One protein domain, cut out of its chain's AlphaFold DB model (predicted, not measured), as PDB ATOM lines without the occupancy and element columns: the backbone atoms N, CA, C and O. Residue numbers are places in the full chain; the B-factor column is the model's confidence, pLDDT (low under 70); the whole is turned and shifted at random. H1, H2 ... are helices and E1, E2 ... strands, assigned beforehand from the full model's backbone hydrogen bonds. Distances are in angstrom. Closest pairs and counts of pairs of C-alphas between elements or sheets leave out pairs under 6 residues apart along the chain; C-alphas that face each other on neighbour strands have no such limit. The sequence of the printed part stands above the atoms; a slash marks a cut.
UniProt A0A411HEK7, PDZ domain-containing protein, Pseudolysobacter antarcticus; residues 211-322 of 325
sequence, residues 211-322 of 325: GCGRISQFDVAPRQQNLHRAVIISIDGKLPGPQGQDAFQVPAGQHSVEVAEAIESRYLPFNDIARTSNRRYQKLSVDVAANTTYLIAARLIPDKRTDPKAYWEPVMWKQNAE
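This is residues 211 to 322 of the 325 residues of the protein "PDZ domain-containing protein" of Pseudolysobacter antarcticus (UniProt A0A411HEK7). Two strongly twisted sheets, E3 E1 E6 E7 and E2 E4 E5, wrap over each other and are partly face to face, with the long hairpin E6 and E7 running along the longest axis. The small helix H1 lies with its loops at one end of that axis, off both sheets. The printed part has 112 residues, with E1 E2 E3 E4 H1 E5 E6 E7 along the chain; the class is mostly strand. The first sheet runs E3 E1 E6 E7 and is mixed; the second runs E2 E4 E5 and is antiparallel. The whole is compact, with a radius of gyration of the C-alphas of 14.1 A, and elongated, with spans of 43 by 28 by 23 A.

Begin at E6, residues 292 to 300, an inner strand of the larger sheet. E7, residues 312 to 321, is its antiparallel neighbour in a hairpin; look for N 293 and O 320, 2.8 A apart, within hydrogen-bond range. E1, residues 212 to 216, is parallel to E6, with N 216 and O 294 at 2.8 A. E3, residues 247 to 251, an edge strand, is antiparallel to E1, with N 215 and O 248 at 2.8 A. In the other sheet, E4, residues 253 to 261, is antiparallel to E5, residues 281 to 288, with N 255 and O 286 at 2.8 A. E4 is also antiparallel to E2, residues 230 to 235, with N 233 and O 258 at 2.8 A. Between the sheets, the closest C-alphas of E5 and E7 are those of Leu 284 and Pro 314, 6.1 A apart; those of E2 and E6 are Ala 230 and Ala 297, 4.8 A apart. H1, residues 272 to 276, is not on either sheet, and its O i to N i+4 pair is within hydrogen-bond range.

Find C-alpha 292 at (136.788, 160.997, 42.127); from there E6 runs 25.1 A to C-alpha 300. E7 runs 27.3 A from C-alpha 312 to C-alpha 321 at (138.109, 165.099, 40.781). E1 begins at C-alpha 212 at (140.031, 154.164, 43.723) and spans 13.5 A; E2 spans 13.6 A and E3 13.4 A. E4 spans 24.2 A, H1 6.0 A and E5 20.5 A.

The C-alphas of Gly 211 and Asn 271 are the two farthest apart, at 43.6 A. The printed part has no cut. The links E1 to E2, E2 to E3 and E6 to E7 are long; within the first, residues 227 to 228 pair antiparallel with residues 298 to 299 of E6. The model's pLDDT is under 70 at residues 241 to 244 and 276 to 279.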
ATOM      1  N   GLY A 211     141.370 152.058  39.506       75.19
ATOM      2  CA  GLY A 211     141.805 153.069  40.483       75.19
ATOM      3  C   GLY A 211     140.740 153.324  41.554       75.19
ATOM      4  O   GLY A 211     139.611 152.906  41.398       75.19
ATOM      5  N   CYS A 212     141.042 153.971  42.672       85.25
ATOM      6  CA  CYS A 212     140.031 154.164  43.723       85.25
ATOM      7  C   CYS A 212     139.297 155.500  43.610       85.25
ATOM      8  O   CYS A 212     139.764 156.416  42.938       85.25
ATOM      9  N   GLY A 213     138.182 155.626  44.321       88.88
ATOM     10  CA  GLY A 213     137.509 156.897  44.570       88.88
ATOM     11  C   GLY A 213     137.057 157.010  46.024       88.88
ATOM     12  O   GLY A 213     137.399 156.182  46.873       88.88
ATOM     13  N   ARG A 214     136.301 158.062  46.333       91.56
ATOM     14  CA  ARG A 214     135.783 158.334  47.679       91.56
ATOM     15  C   ARG A 214     134.281 158.582  47.652       91.56
ATOM     16  O   ARG A 214     133.760 159.208  46.734       91.56
ATOM     17  N   ILE A 215     133.590 158.149  48.700       92.69
ATOM     18  CA  ILE A 215     132.187 158.481  48.968       92.69
ATOM     19  C   ILE A 215     132.153 159.308  50.252       92.69
ATOM     20  O   ILE A 215     132.631 158.857  51.290       92.69
ATOM     21  N   SER A 216     131.619 160.526  50.191       90.56
ATOM     22  CA  SER A 216     131.634 161.486  51.293       90.56
ATOM     23  C   SER A 216     130.236 161.878  51.761       90.56
ATOM     24  O   SER A 216     129.358 162.192  50.959       90.56
ATOM     25  N   GLN A 217     130.062 161.904  53.082       89.88
ATOM     26  CA  GLN A 217     128.882 162.388  53.804       89.88
ATOM     27  C   GLN A 217     129.048 163.818  54.351       89.88
ATOM     28  O   GLN A 217     128.257 164.257  55.187       89.88
ATOM     29  N   PHE A 218     130.083 164.542  53.907       84.44
ATOM     30  CA  PHE A 218     130.379 165.892  54.382       84.44
ATOM     31  C   PHE A 218     129.210 166.850  54.101       84.44
ATOM     32  O   PHE A 218     128.725 166.956  52.970       84.44
ATOM     33  N   ASP A 219     128.747 167.560  55.134       81.94
ATOM     34  CA  ASP A 219     127.523 168.369  55.082       81.94
ATOM     35  C   ASP A 219     127.744 169.739  54.419       81.94
ATOM     36  O   ASP A 219     127.707 170.787  55.058       81.94
ATOM     37  N   VAL A 220     127.968 169.728  53.104       80.19
ATOM     38  CA  VAL A 220     127.987 170.933  52.247       80.19
ATOM     39  C   VAL A 220     126.809 170.972  51.269       80.19
ATOM     40  O   VAL A 220     126.808 171.739  50.307       80.19
ATOM     41  N   ALA A 221     125.795 170.141  51.518       82.75
ATOM     42  CA  ALA A 221     124.610 170.001  50.683       82.75
ATOM     43  C   ALA A 221     123.720 171.268  50.734       82.75
ATOM     44  O   ALA A 221     123.311 171.691  51.824       82.75
ATOM     45  N   PRO A 222     123.382 171.887  49.582       84.94
ATOM     46  CA  PRO A 222     122.675 173.163  49.546       84.94
ATOM     47  C   PRO A 222     121.200 173.000  49.934       84.94
ATOM     48  O   PRO A 222     120.382 172.496  49.162       84.94
ATOM     49  N   ARG A 223     120.825 173.528  51.108       91.69
ATOM     50  CA  ARG A 223     119.449 173.454  51.642       91.69
ATOM     51  C   ARG A 223     118.394 174.074  50.718       91.69
ATOM     52  O   ARG A 223     117.263 173.608  50.685       91.69
ATOM     53  N   GLN A 224     118.769 175.083  49.926       89.88
ATOM     54  CA  GLN A 224     117.885 175.720  48.938       89.88
ATOM     55  C   GLN A 224     117.425 174.761  47.826       89.88
ATOM     56  O   GLN A 224     116.404 175.005  47.194       89.88
ATOM     57  N   GLN A 225     118.156 173.665  47.599       89.69
ATOM     58  CA  GLN A 225     117.820 172.628  46.620       89.69
ATOM     59  C   GLN A 225     117.149 171.412  47.277       89.69
ATOM     60  O   GLN A 225     117.090 170.344  46.673       89.69
ATOM     61  N   ASN A 226     116.667 171.552  48.520       93.88
ATOM     62  CA  ASN A 226     116.123 170.458  49.329       93.88
ATOM     63  C   ASN A 226     117.134 169.319  49.565       93.88
ATOM     64  O   ASN A 226     116.746 168.167  49.742       93.88
ATOM     65  N   LEU A 227     118.436 169.626  49.551       93.19
ATOM     66  CA  LEU A 227     119.503 168.673  49.846       93.19
ATOM     67  C   LEU A 227     119.984 168.873  51.281       93.19
ATOM     68  O   LEU A 227     120.413 169.964  51.655       93.19
ATOM     69  N   HIS A 228     119.914 167.812  52.072       94.31
ATOM     70  CA  HIS A 228     120.211 167.799  53.497       94.31
ATOM     71  C   HIS A 228     121.361 166.849  53.824       94.31
ATOM     72  O   HIS A 228     121.776 166.039  52.989       94.31
ATOM     73  N   ARG A 229     121.850 166.924  55.065       93.19
ATOM     74  CA  ARG A 229     122.845 165.989  55.578       93.19
ATOM     75  C   ARG A 229     122.343 164.551  55.442       93.19
ATOM     76  O   ARG A 229     121.197 164.237  55.769       93.19
ATOM     77  N   ALA A 230     123.232 163.690  54.975       92.62
ATOM     78  CA  ALA A 230     123.068 162.248  54.967       92.62
ATOM     79  C   ALA A 230     124.133 161.621  55.867       92.62
ATOM     80  O   ALA A 230     125.187 162.215  56.085       92.62
ATOM     81  N   VAL A 231     123.852 160.429  56.381       91.25
ATOM     82  CA  VAL A 231     124.805 159.634  57.158       91.25
ATOM     83  C   VAL A 231     124.965 158.279  56.483       91.25
ATOM     84  O   VAL A 231     123.975 157.603  56.211       91.25
ATOM     85  N   ILE A 232     126.198 157.878  56.197       92.06
ATOM     86  CA  ILE A 232     126.519 156.569  55.626       92.06
ATOM     87  C   ILE A 232     126.506 155.545  56.755       92.06
ATOM     88  O   ILE A 232     127.188 155.699  57.765       92.06
ATOM     89  N   ILE A 233     125.713 154.496  56.570       90.38
ATOM     90  CA  ILE A 233     125.526 153.411  57.536       90.38
ATOM     91  C   ILE A 233     126.367 152.204  57.154       90.38
ATOM     92  O   ILE A 233     126.984 151.586  58.018       90.38
ATOM     93  N   SER A 234     126.393 151.866  55.865       90.00
ATOM     94  CA  SER A 234     127.241 150.810  55.321       90.00
ATOM     95  C   SER A 234     127.591 151.069  53.858       90.00
ATOM     96  O   SER A 234     126.846 151.729  53.132       90.00
ATOM     97  N   ILE A 235     128.738 150.549  53.427       92.12
ATOM     98  CA  ILE A 235     129.155 150.485  52.025       92.12
ATOM     99  C   ILE A 235     129.386 149.009  51.710       92.12
ATOM    100  O   ILE A 235     130.146 148.334  52.403       92.12
ATOM    101  N   ASP A 236     128.669 148.484  50.719       90.62
ATOM    102  CA  ASP A 236     128.675 147.068  50.330       90.62
ATOM    103  C   ASP A 236     128.412 146.114  51.509       90.62
ATOM    104  O   ASP A 236     129.004 145.040  51.626       90.62
ATOM    105  N   GLY A 237     127.532 146.532  52.426       86.06
ATOM    106  CA  GLY A 237     127.176 145.776  53.629       86.06
ATOM    107  C   GLY A 237     128.231 145.797  54.742       86.06
ATOM    108  O   GLY A 237     128.060 145.102  55.743       86.06
ATOM    109  N   LYS A 238     129.305 146.584  54.601       84.44
ATOM    110  CA  LYS A 238     130.355 146.764  55.614       84.44
ATOM    111  C   LYS A 238     130.222 148.124  56.292       84.44
ATOM    112  O   LYS A 238     129.898 149.112  55.638       84.44
ATOM    113  N   LEU A 239     130.486 148.176  57.599       77.56
ATOM    114  CA  LEU A 239     130.499 149.438  58.342       77.56
ATOM    115  C   LEU A 239     131.589 150.370  57.775       77.56
ATOM    116  O   LEU A 239     132.715 149.915  57.552       77.56
ATOM    117  N   PRO A 240     131.271 151.648  57.519       71.44
ATOM    118  CA  PRO A 240     132.169 152.575  56.857       71.44
ATOM    119  C   PRO A 240     133.166 153.122  57.887       71.44
ATOM    120  O   PRO A 240     132.861 154.062  58.610       71.44
ATOM    121  N   GLY A 241     134.347 152.506  57.971       65.00
ATOM    122  CA  GLY A 241     135.496 153.010  58.738       65.00
ATOM    123  C   GLY A 241     135.240 153.331  60.229       65.00
ATOM    124  O   GLY A 241     134.225 152.940  60.809       65.00
ATOM    125  N   PRO A 242     136.185 154.013  60.899       57.12
ATOM    126  CA  PRO A 242     136.021 154.494  62.271       57.12
ATOM    127  C   PRO A 242     134.943 155.584  62.382       57.12
ATOM    128  O   PRO A 242     134.724 156.361  61.451       57.12
ATOM    129  N   GLN A 243     134.312 155.709  63.556       57.69
ATOM    130  CA  GLN A 243     133.364 156.801  63.806       57.69
ATOM    131  C   GLN A 243     134.058 158.172  63.703       57.69
ATOM    132  O   GLN A 243     135.126 158.368  64.280       57.69
ATOM    133  N   GLY A 244     133.434 159.121  62.996       59.88
ATOM    134  CA  GLY A 244     133.917 160.503  62.853       59.88
ATOM    135  C   GLY A 244     134.574 160.842  61.509       59.88
ATOM    136  O   GLY A 244     134.882 162.009  61.287       59.88
ATOM    137  N   GLN A 245     134.759 159.875  60.603       75.88
ATOM    138  CA  GLN A 245     135.171 160.167  59.226       75.88
ATOM    139  C   GLN A 245     133.973 160.583  58.360       75.88
ATOM    140  O   GLN A 245     132.891 160.001  58.451       75.88
ATOM    141  N   ASP A 246     134.181 161.570  57.486       84.69
ATOM    142  CA  ASP A 246     133.158 162.073  56.560       84.69
ATOM    143  C   ASP A 246     133.416 161.682  55.096       84.69
ATOM    144  O   ASP A 246     132.618 162.021  54.222       84.69
ATOM    145  N   ALA A 247     134.513 160.982  54.798       87.12
ATOM    146  CA  ALA A 247     134.854 160.506  53.460       87.12
ATOM    147  C   ALA A 247     135.496 159.116  53.524       87.12
ATOM    148  O   ALA A 247     136.469 158.912  54.244       87.12
ATOM    149  N   PHE A 248     134.968 158.180  52.737       89.00
ATOM    150  CA  PHE A 248     135.341 156.769  52.758       89.00
ATOM    151  C   PHE A 248     135.901 156.354  51.403       89.00
ATOM    152  O   PHE A 248     135.263 156.573  50.375       89.00
ATOM    153  N   GLN A 249     137.092 155.763  51.394       88.69
ATOM    154  CA  GLN A 249     137.737 155.287  50.172       88.69
ATOM    155  C   GLN A 249     137.169 153.931  49.750       88.69
ATOM    156  O   GLN A 249     137.025 153.025  50.573       88.69
ATOM    157  N   VAL A 250     136.879 153.790  48.461       89.75
ATOM    158  CA  VAL A 250     136.365 152.563  47.846       89.75
ATOM    159  C   VAL A 250     137.096 152.297  46.522       89.75
ATOM    160  O   VAL A 250     137.620 153.241  45.920       89.75
ATOM    161  N   PRO A 251     137.191 151.038  46.060       90.25
ATOM    162  CA  PRO A 251     137.627 150.739  44.690       90.25
ATOM    163  C   PRO A 251     136.812 151.519  43.642       90.25
ATOM    164  O   PRO A 251     135.714 151.966  43.937       90.25
ATOM    165  N   ALA A 252     137.312 151.705  42.419       88.69
ATOM    166  CA  ALA A 252     136.423 152.154  41.347       88.69
ATOM    167  C   ALA A 252     135.449 151.040  40.973       88.69
ATOM    168  O   ALA A 252     135.797 149.855  40.971       88.69
ATOM    169  N   GLY A 253     134.252 151.456  40.580       89.94
ATOM    170  CA  GLY A 253     133.172 150.592  40.143       89.94
ATOM    171  C   GLY A 253     131.914 150.765  40.980       89.94
ATOM    172  O   GLY A 253     131.722 151.753  41.690       89.94
ATOM    173  N   GLN A 254     131.022 149.789  40.861       92.94
ATOM    174  CA  GLN A 254     129.695 149.874  41.442       92.94
ATOM    175  C   GLN A 254     129.699 149.512  42.931       92.94
ATOM    176  O   GLN A 254     130.058 148.400  43.311       92.94
ATOM    177  N   HIS A 255     129.197 150.434  43.745       92.69
ATOM    178  CA  HIS A 255     129.029 150.289  45.185       92.69
ATOM    179  C   HIS A 255     127.566 150.446  45.592       92.69
ATOM    180  O   HIS A 255     126.810 151.235  45.015       92.69
ATOM    181  N   SER A 256     127.155 149.699  46.614       95.62
ATOM    182  CA  SER A 256     125.848 149.822  47.258       95.62
ATOM    183  C   SER A 256     126.014 150.501  48.611       95.62
ATOM    184  O   SER A 256     126.511 149.895  49.559       95.62
ATOM    185  N   VAL A 257     125.530 151.730  48.730       95.44
ATOM    186  CA  VAL A 257     125.632 152.541  49.945       95.44
ATOM    187  C   VAL A 257     124.297 152.530  50.681       95.44
ATOM    188  O   VAL A 257     123.272 152.910  50.116       95.44
ATOM    189  N   GLU A 258     124.286 152.115  51.945       94.69
ATOM    190  CA  GLU A 258     123.143 152.330  52.832       94.69
ATOM    191  C   GLU A 258     123.283 153.671  53.540       94.69
ATOM    192  O   GLU A 258     124.284 153.952  54.201       94.69
ATOM    193  N   VAL A 259     122.256 154.499  53.401       94.31
ATOM    194  CA  VAL A 259     122.249 155.891  53.837       94.31
ATOM    195  C   VAL A 259     121.084 156.108  54.789       94.31
ATOM    196  O   VAL A 259     119.978 155.640  54.523       94.31
ATOM    197  N   ALA A 260     121.317 156.836  55.875       92.56
ATOM    198  CA  ALA A 260     120.292 157.425  56.723       92.56
ATOM    199  C   ALA A 260     120.143 158.918  56.418       92.56
ATOM    200  O   ALA A 260     121.118 159.608  56.106       92.56
ATOM    201  N   GLU A 261     118.928 159.429  56.558       91.69
ATOM    202  CA  GLU A 261     118.693 160.868  56.537       91.69
ATOM    203  C   GLU A 261     119.093 161.517  57.869       91.69
ATOM    204  O   GLU A 261     118.899 160.943  58.940       91.69
ATOM    205  N   ALA A 262     119.661 162.721  57.793       90.88
ATOM    206  CA  ALA A 262     119.855 163.616  58.928       90.88
ATOM    207  C   ALA A 262     119.210 164.980  58.624       90.88
ATOM    208  O   ALA A 262     119.823 166.038  58.791       90.88
ATOM    209  N   ILE A 263     117.965 164.951  58.137       91.38
ATOM    210  CA  ILE A 263     117.160 166.139  57.864       91.38
ATOM    211  C   ILE A 263     116.720 166.728  59.204       91.38
ATOM    212  O   ILE A 263     116.164 166.056  60.072       91.38
ATOM    213  N   GLU A 264     116.973 168.018  59.385       89.69
ATOM    214  CA  GLU A 264     116.630 168.708  60.623       89.69
ATOM    215  C   GLU A 264     115.106 168.819  60.772       89.69
ATOM    216  O   GLU A 264     114.407 169.193  59.826       89.69
ATOM    217  N   SER A 265     114.585 168.573  61.978       88.50
ATOM    218  CA  SER A 265     113.140 168.465  62.229       88.50
ATOM    219  C   SER A 265     112.343 169.715  61.835       88.50
ATOM    220  O   SER A 265     111.169 169.606  61.508       88.50
ATOM    221  N   ARG A 266     112.972 170.900  61.761       90.69
ATOM    222  CA  ARG A 266     112.331 172.132  61.256       90.69
ATOM    223  C   ARG A 266     111.837 172.029  59.808       90.69
ATOM    224  O   ARG A 266     110.939 172.767  59.408       90.69
ATOM    225  N   TYR A 267     112.419 171.129  59.018       88.69
ATOM    226  CA  TYR A 267     112.006 170.867  57.641       88.69
ATOM    227  C   TYR A 267     110.926 169.788  57.544       88.69
ATOM    228  O   TYR A 267     110.395 169.568  56.460       88.69
ATOM    229  N   LEU A 268     110.533 169.150  58.645       88.62
ATOM    230  CA  LEU A 268     109.563 168.058  58.655       88.62
ATOM    231  C   LEU A 268     108.293 168.481  59.416       88.62
ATOM    232  O   LEU A 268     108.382 169.121  60.458       88.62
ATOM    233  N   PRO A 269     107.092 168.174  58.899       87.12
ATOM    234  CA  PRO A 269     105.829 168.530  59.544       87.12
ATOM    235  C   PRO A 269     105.369 167.488  60.581       87.12
ATOM    236  O   PRO A 269     104.317 167.662  61.190       87.12
ATOM    237  N   PHE A 270     106.116 166.393  60.760       83.81
ATOM    238  CA  PHE A 270     105.792 165.277  61.652       83.81
ATOM    239  C   PHE A 270     106.870 165.067  62.726       83.81
ATOM    240  O   PHE A 270     107.991 165.560  62.611       83.81
ATOM    241  N   ASN A 271     106.523 164.331  63.787       80.56
ATOM    242  CA  ASN A 271     107.405 164.093  64.931       80.56
ATOM    243  C   ASN A 271     108.454 162.987  64.679       80.56
ATOM    244  O   ASN A 271     108.315 162.142  63.792       80.56
ATOM    245  N   ASP A 272     109.491 162.950  65.521       77.94
ATOM    246  CA  ASP A 272     110.588 161.976  65.410       77.94
ATOM    247  C   ASP A 272     110.150 160.513  65.621       77.94
ATOM    248  O   ASP A 272     110.812 159.584  65.155       77.94
ATOM    249  N   ILE A 273     109.017 160.279  66.286       76.19
ATOM    250  CA  ILE A 273     108.464 158.931  66.486       76.19
ATOM    251  C   ILE A 273     107.966 158.366  65.148       76.19
ATOM    252  O   ILE A 273     108.339 157.256  64.767       76.19
ATOM    253  N   ALA A 274     107.190 159.150  64.391       73.81
ATOM    254  CA  ALA A 274     106.781 158.778  63.039       73.81
ATOM    255  C   ALA A 274     108.002 158.561  62.126       73.81
ATOM    256  O   ALA A 274     108.023 157.607  61.347       73.81
ATOM    257  N   ARG A 275     109.050 159.379  62.300       75.31
ATOM    258  CA  ARG A 275     110.322 159.316  61.560       75.31
ATOM    259  C   ARG A 275     111.107 158.023  61.798       75.31
ATOM    260  O   ARG A 275     111.609 157.417  60.858       75.31
ATOM    261  N   THR A 276     111.204 157.585  63.051       67.81
ATOM    262  CA  THR A 276     112.055 156.455  63.468       67.81
ATOM    263  C   THR A 276     111.380 155.089  63.372       67.81
ATOM    264  O   THR A 276     112.077 154.074  63.409       67.81
ATOM    265  N   SER A 277     110.050 155.058  63.234       64.19
ATOM    266  CA  SER A 277     109.235 153.836  63.141       64.19
ATOM    267  C   SER A 277     109.380 153.061  61.821       64.19
ATOM    268  O   SER A 277     108.910 151.930  61.708       64.19
ATOM    269  N   ASN A 278     110.033 153.654  60.823       58.78
ATOM    270  CA  ASN A 278     110.104 153.158  59.453       58.78
ATOM    271  C   ASN A 278     111.547 152.862  59.023       58.78
ATOM    272  O   ASN A 278     112.477 153.172  59.763       58.78
ATOM    273  N   ARG A 279     111.728 152.254  57.834       59.38
ATOM    274  CA  ARG A 279     113.039 151.931  57.229       59.38
ATOM    275  C   ARG A 279     114.015 153.101  57.409       59.38
ATOM    276  O   ARG A 279     113.982 154.054  56.638       59.38
ATOM    277  N   ARG A 280     114.873 153.006  58.432       70.94
ATOM    278  CA  ARG A 280     115.818 154.070  58.809       70.94
ATOM    279  C   ARG A 280     116.808 154.373  57.692       70.94
ATOM    280  O   ARG A 280     117.371 155.461  57.663       70.94
ATOM    281  N   TYR A 281     117.008 153.404  56.801       88.62
ATOM    282  CA  TYR A 281     118.053 153.414  55.797       88.62
ATOM    283  C   TYR A 281     117.477 153.134  54.413       88.62
ATOM    284  O   TYR A 281     116.591 152.287  54.249       88.62
ATOM    285  N   GLN A 282     118.005 153.833  53.416       91.69
ATOM    286  CA  GLN A 282     117.739 153.598  52.003       91.69
ATOM    287  C   GLN A 282     119.041 153.250  51.281       91.69
ATOM    288  O   GLN A 282     120.117 153.679  51.693       91.69
ATOM    289  N   LYS A 283     118.938 152.461  50.210       93.62
ATOM    290  CA  LYS A 283     120.087 152.066  49.388       93.62
ATOM    291  C   LYS A 283     120.265 153.027  48.221       93.62
ATOM    292  O   LYS A 283     119.300 153.332  47.525       93.62
ATOM    293  N   LEU A 284     121.504 153.431  47.988       94.94
ATOM    294  CA  LEU A 284     121.954 154.205  46.840       94.94
ATOM    295  C   LEU A 284     123.036 153.404  46.116       94.94
ATOM    296  O   LEU A 284     124.031 153.021  46.728       94.94
ATOM    297  N   SER A 285     122.854 153.150  44.821       94.06
ATOM    298  CA  SER A 285     123.929 152.602  43.992       94.06
ATOM    299  C   SER A 285     124.776 153.750  43.455       94.06
ATOM    300  O   SER A 285     124.232 154.708  42.908       94.06
ATOM    301  N   VAL A 286     126.091 153.662  43.639       92.12
ATOM    302  CA  VAL A 286     127.061 154.662  43.186       92.12
ATOM    303  C   VAL A 286     128.075 153.960  42.298       92.12
ATOM    304  O   VAL A 286     128.666 152.974  42.723       92.12
ATOM    305  N   ASP A 287     128.271 154.452  41.080       91.69
ATOM    306  CA  ASP A 287     129.369 154.020  40.217       91.69
ATOM    307  C   ASP A 287     130.539 154.983  40.410       91.69
ATOM    308  O   ASP A 287     130.466 156.155  40.035       91.69
ATOM    309  N   VAL A 288     131.570 154.515  41.109       91.00
ATOM    310  CA  VAL A 288     132.683 155.344  41.551       91.00
ATOM    311  C   VAL A 288     133.784 155.321  40.503       91.00
ATOM    312  O   VAL A 288     134.446 154.306  40.307       91.00
ATOM    313  N   ALA A 289     134.020 156.454  39.845       86.56
ATOM    314  CA  ALA A 289     135.184 156.628  38.989       86.56
ATOM    315  C   ALA A 289     136.485 156.742  39.805       86.56
ATOM    316  O   ALA A 289     136.500 157.241  40.934       86.56
ATOM    317  N   ALA A 290     137.597 156.334  39.193       86.88
ATOM    318  CA  ALA A 290     138.921 156.534  39.767       86.88
ATOM    319  C   ALA A 290     139.212 158.031  39.987       86.88
ATOM    320  O   ALA A 290     138.789 158.882  39.201       86.88
ATOM    321  N   ASN A 291     139.961 158.350  41.042       82.81
ATOM    322  CA  ASN A 291     140.343 159.704  41.441       82.81
ATOM    323  C   ASN A 291     139.152 160.675  41.505       82.81
ATOM    324  O   ASN A 291     139.242 161.822  41.060       82.81
ATOM    325  N   THR A 292     138.012 160.200  42.011       86.00
ATOM    326  CA  THR A 292     136.788 160.997  42.127       86.00
ATOM    327  C   THR A 292     136.164 160.834  43.506       86.00
ATOM    328  O   THR A 292     136.007 159.721  44.009       86.00
ATOM    329  N   THR A 293     135.774 161.956  44.104       89.94
ATOM    330  CA  THR A 293     135.015 162.012  45.354       89.94
ATOM    331  C   THR A 293     133.558 162.335  45.052       89.94
ATOM    332  O   THR A 293     133.252 163.380  44.477       89.94
ATOM    333  N   TYR A 294     132.653 161.467  45.492       92.25
ATOM    334  CA  TYR A 294     131.209 161.608  45.360       92.25
ATOM    335  C   TYR A 294     130.589 162.038  46.682       92.25
ATOM    336  O   TYR A 294     130.740 161.357  47.693       92.25
ATOM    337  N   LEU A 295     129.873 163.158  46.682       92.88
ATOM    338  CA  LEU A 295     129.179 163.661  47.858       92.88
ATOM    339  C   LEU A 295     127.727 163.195  47.830       92.88
ATOM    340  O   LEU A 295     126.995 163.431  46.859       92.88
ATOM    341  N   ILE A 296     127.308 162.577  48.929       94.44
ATOM    342  CA  ILE A 296     125.934 162.139  49.126       94.44
ATOM    343  C   ILE A 296     125.137 163.166  49.933       94.44
ATOM    344  O   ILE A 296     125.681 163.927  50.732       94.44
ATOM    345  N   ALA A 297     123.830 163.195  49.712       94.00
ATOM    346  CA  ALA A 297     122.886 164.005  50.467       94.00
ATOM    347  C   ALA A 297     121.554 163.270  50.608       94.00
ATOM    348  O   ALA A 297     121.220 162.386  49.815       94.00
ATOM    349  N   ALA A 298     120.774 163.672  51.606       95.38
ATOM    350  CA  ALA A 298     119.376 163.292  51.722       95.38
ATOM    351  C   ALA A 298     118.541 164.345  50.988       95.38
ATOM    352  O   ALA A 298     118.498 165.505  51.396       95.38
ATOM    353  N   ARG A 299     117.896 163.967  49.884       95.44
ATOM    354  CA  ARG A 299     116.987 164.858  49.165       95.44
ATOM    355  C   ARG A 299     115.610 164.786  49.804       95.44
ATOM    356  O   ARG A 299     114.986 163.731  49.793       95.44
ATOM    357  N   LEU A 300     115.128 165.908  50.328       94.19
ATOM    358  CA  LEU A 300     113.746 166.056  50.768       94.19
ATOM    359  C   LEU A 300     112.845 166.165  49.528       94.19
ATOM    360  O   LEU A 300     113.103 166.980  48.645       94.19
ATOM    361  N   ILE A 301     111.789 165.352  49.472       94.81
ATOM    362  CA  ILE A 301     110.800 165.324  48.389       94.81
ATOM    363  C   ILE A 301     109.602 166.181  48.832       94.81
ATOM    364  O   ILE A 301     108.805 165.712  49.650       94.81
ATOM    365  N   PRO A 302     109.440 167.422  48.329       91.00
ATOM    366  CA  PRO A 302     108.443 168.360  48.851       91.00
ATOM    367  C   PRO A 302     107.012 167.823  48.780       91.00
ATOM    368  O   PRO A 302     106.266 167.926  49.753       91.00
ATOM    369  N   ASP A 303     106.668 167.155  47.679       93.12
ATOM    370  CA  ASP A 303     105.326 166.613  47.433       93.12
ATOM    371  C   ASP A 303     104.961 165.458  48.376       93.12
ATOM    372  O   ASP A 303     103.787 165.164  48.588       93.12
ATOM    373  N   LYS A 304     105.968 164.803  48.963       90.44
ATOM    374  CA  LYS A 304     105.807 163.674  49.889       90.44
ATOM    375  C   LYS A 304     106.215 164.034  51.315       90.44
ATOM    376  O   LYS A 304     106.331 163.156  52.163       90.44
ATOM    377  N   ARG A 305     106.412 165.322  51.606       86.31
ATOM    378  CA  ARG A 305     106.917 165.826  52.891       86.31
ATOM    379  C   ARG A 305     106.048 165.436  54.094       86.31
ATOM    380  O   ARG A 305     106.536 165.454  55.217       86.31
ATOM    381  N   THR A 306     104.778 165.100  53.890       86.50
ATOM    382  CA  THR A 306     103.857 164.649  54.945       86.50
ATOM    383  C   THR A 306     103.797 163.130  55.103       86.50
ATOM    384  O   THR A 306     103.199 162.671  56.070       86.50
ATOM    385  N   ASP A 307     104.408 162.357  54.199       87.81
ATOM    386  CA  ASP A 307     104.439 160.894  54.236       87.81
ATOM    387  C   ASP A 307     105.739 160.399  54.901       87.81
ATOM    388  O   ASP A 307     106.801 160.418  54.266       87.81
ATOM    389  N   PRO A 308     105.693 159.872  56.143       83.56
ATOM    390  CA  PRO A 308     106.874 159.367  56.848       83.56
ATOM    391  C   PRO A 308     107.565 158.183  56.152       83.56
ATOM    392  O   PRO A 308     108.634 157.753  56.585       83.56
ATOM    393  N   LYS A 309     106.965 157.601  55.103       84.06
ATOM    394  CA  LYS A 309     107.539 156.491  54.332       84.06
ATOM    395  C   LYS A 309     108.296 156.936  53.086       84.06
ATOM    396  O   LYS A 309     109.093 156.151  52.579       84.06
ATOM    397  N   ALA A 310     108.033 158.139  52.581       88.62
ATOM    398  CA  ALA A 310     108.459 158.533  51.237       88.62
ATOM    399  C   ALA A 310     108.918 159.996  51.117       88.62
ATOM    400  O   ALA A 310     109.117 160.480  50.006       88.62
ATOM    401  N   TYR A 311     109.088 160.701  52.237       91.69
ATOM    402  CA  TYR A 311     109.473 162.114  52.264       91.69
ATOM    403  C   TYR A 311     110.906 162.404  51.799       91.69
ATOM    404  O   TYR A 311     111.241 163.570  51.603       91.69
ATOM    405  N   TRP A 312     111.763 161.396  51.628       94.12
ATOM    406  CA  TRP A 312     113.154 161.603  51.232       94.12
ATOM    407  C   TRP A 312     113.717 160.447  50.407       94.12
ATOM    408  O   TRP A 312     113.200 159.330  50.450       94.12
ATOM    409  N   GLU A 313     114.817 160.719  49.708       94.44
ATOM    410  CA  GLU A 313     115.637 159.725  49.011       94.44
ATOM    411  C   GLU A 313     117.137 160.071  49.116       94.44
ATOM    412  O   GLU A 313     117.496 161.254  49.204       94.44
ATOM    413  N   PRO A 314     118.041 159.078  49.133       95.94
ATOM    414  CA  PRO A 314     119.474 159.330  49.074       95.94
ATOM    415  C   PRO A 314     119.879 159.686  47.643       95.94
ATOM    416  O   PRO A 314     119.467 159.030  46.689       95.94
ATOM    417  N   VAL A 315     120.722 160.704  47.486       94.69
ATOM    418  CA  VAL A 315     121.224 161.116  46.172       94.69
ATOM    419  C   VAL A 315     122.705 161.434  46.213       94.69
ATOM    420  O   VAL A 315     123.227 161.964  47.191       94.69
ATOM    421  N   MET A 316     123.365 161.173  45.093       93.00
ATOM    422  CA  MET A 316     124.666 161.737  44.774       93.00
ATOM    423  C   MET A 316     124.439 163.109  44.143       93.00
ATOM    424  O   MET A 316     123.811 163.210  43.090       93.00
ATOM    425  N   TRP A 317     124.885 164.176  44.804       86.19
ATOM    426  CA  TRP A 317     124.570 165.542  44.365       86.19
ATOM    427  C   TRP A 317     125.778 166.307  43.827       86.19
ATOM    428  O   TRP A 317     125.603 167.296  43.116       86.19
ATOM    429  N   LYS A 318     126.997 165.857  44.139       86.44
ATOM    430  CA  LYS A 318     128.231 166.453  43.626       86.44
ATOM    431  C   LYS A 318     129.311 165.397  43.440       86.44
ATOM    432  O   LYS A 318     129.392 164.448  44.213       86.44
ATOM    433  N   GLN A 319     130.155 165.614  42.440       89.38
ATOM    434  CA  GLN A 319     131.385 164.865  42.217       89.38
ATOM    435  C   GLN A 319     132.544 165.850  42.043       89.38
ATOM    436  O   GLN A 319     132.375 166.886  41.396       89.38
ATOM    437  N   ASN A 320     133.698 165.542  42.624       84.75
ATOM    438  CA  ASN A 320     134.926 166.316  42.470       84.75
ATOM    439  C   ASN A 320     136.047 165.377  42.030       84.75
ATOM    440  O   ASN A 320     136.189 164.301  42.605       84.75
ATOM    441  N   ALA A 321     136.858 165.793  41.060       81.19
ATOM    442  CA  ALA A 321     138.109 165.099  40.781       81.19
ATOM    443  C   ALA A 321     139.057 165.302  41.971       81.19
ATOM    444  O   ALA A 321     139.339 166.437  42.360       81.19
ATOM    445  N   GLU A 322     139.515 164.209  42.561       78.12
ATOM    446  CA  GLU A 322     140.391 164.200  43.724       78.12
ATOM    447  C   GLU A 322     141.244 162.937  43.680       78.12
ATOM    448  O   GLU A 322     140.729 161.821  43.647       78.12
TER     449      GLU A 322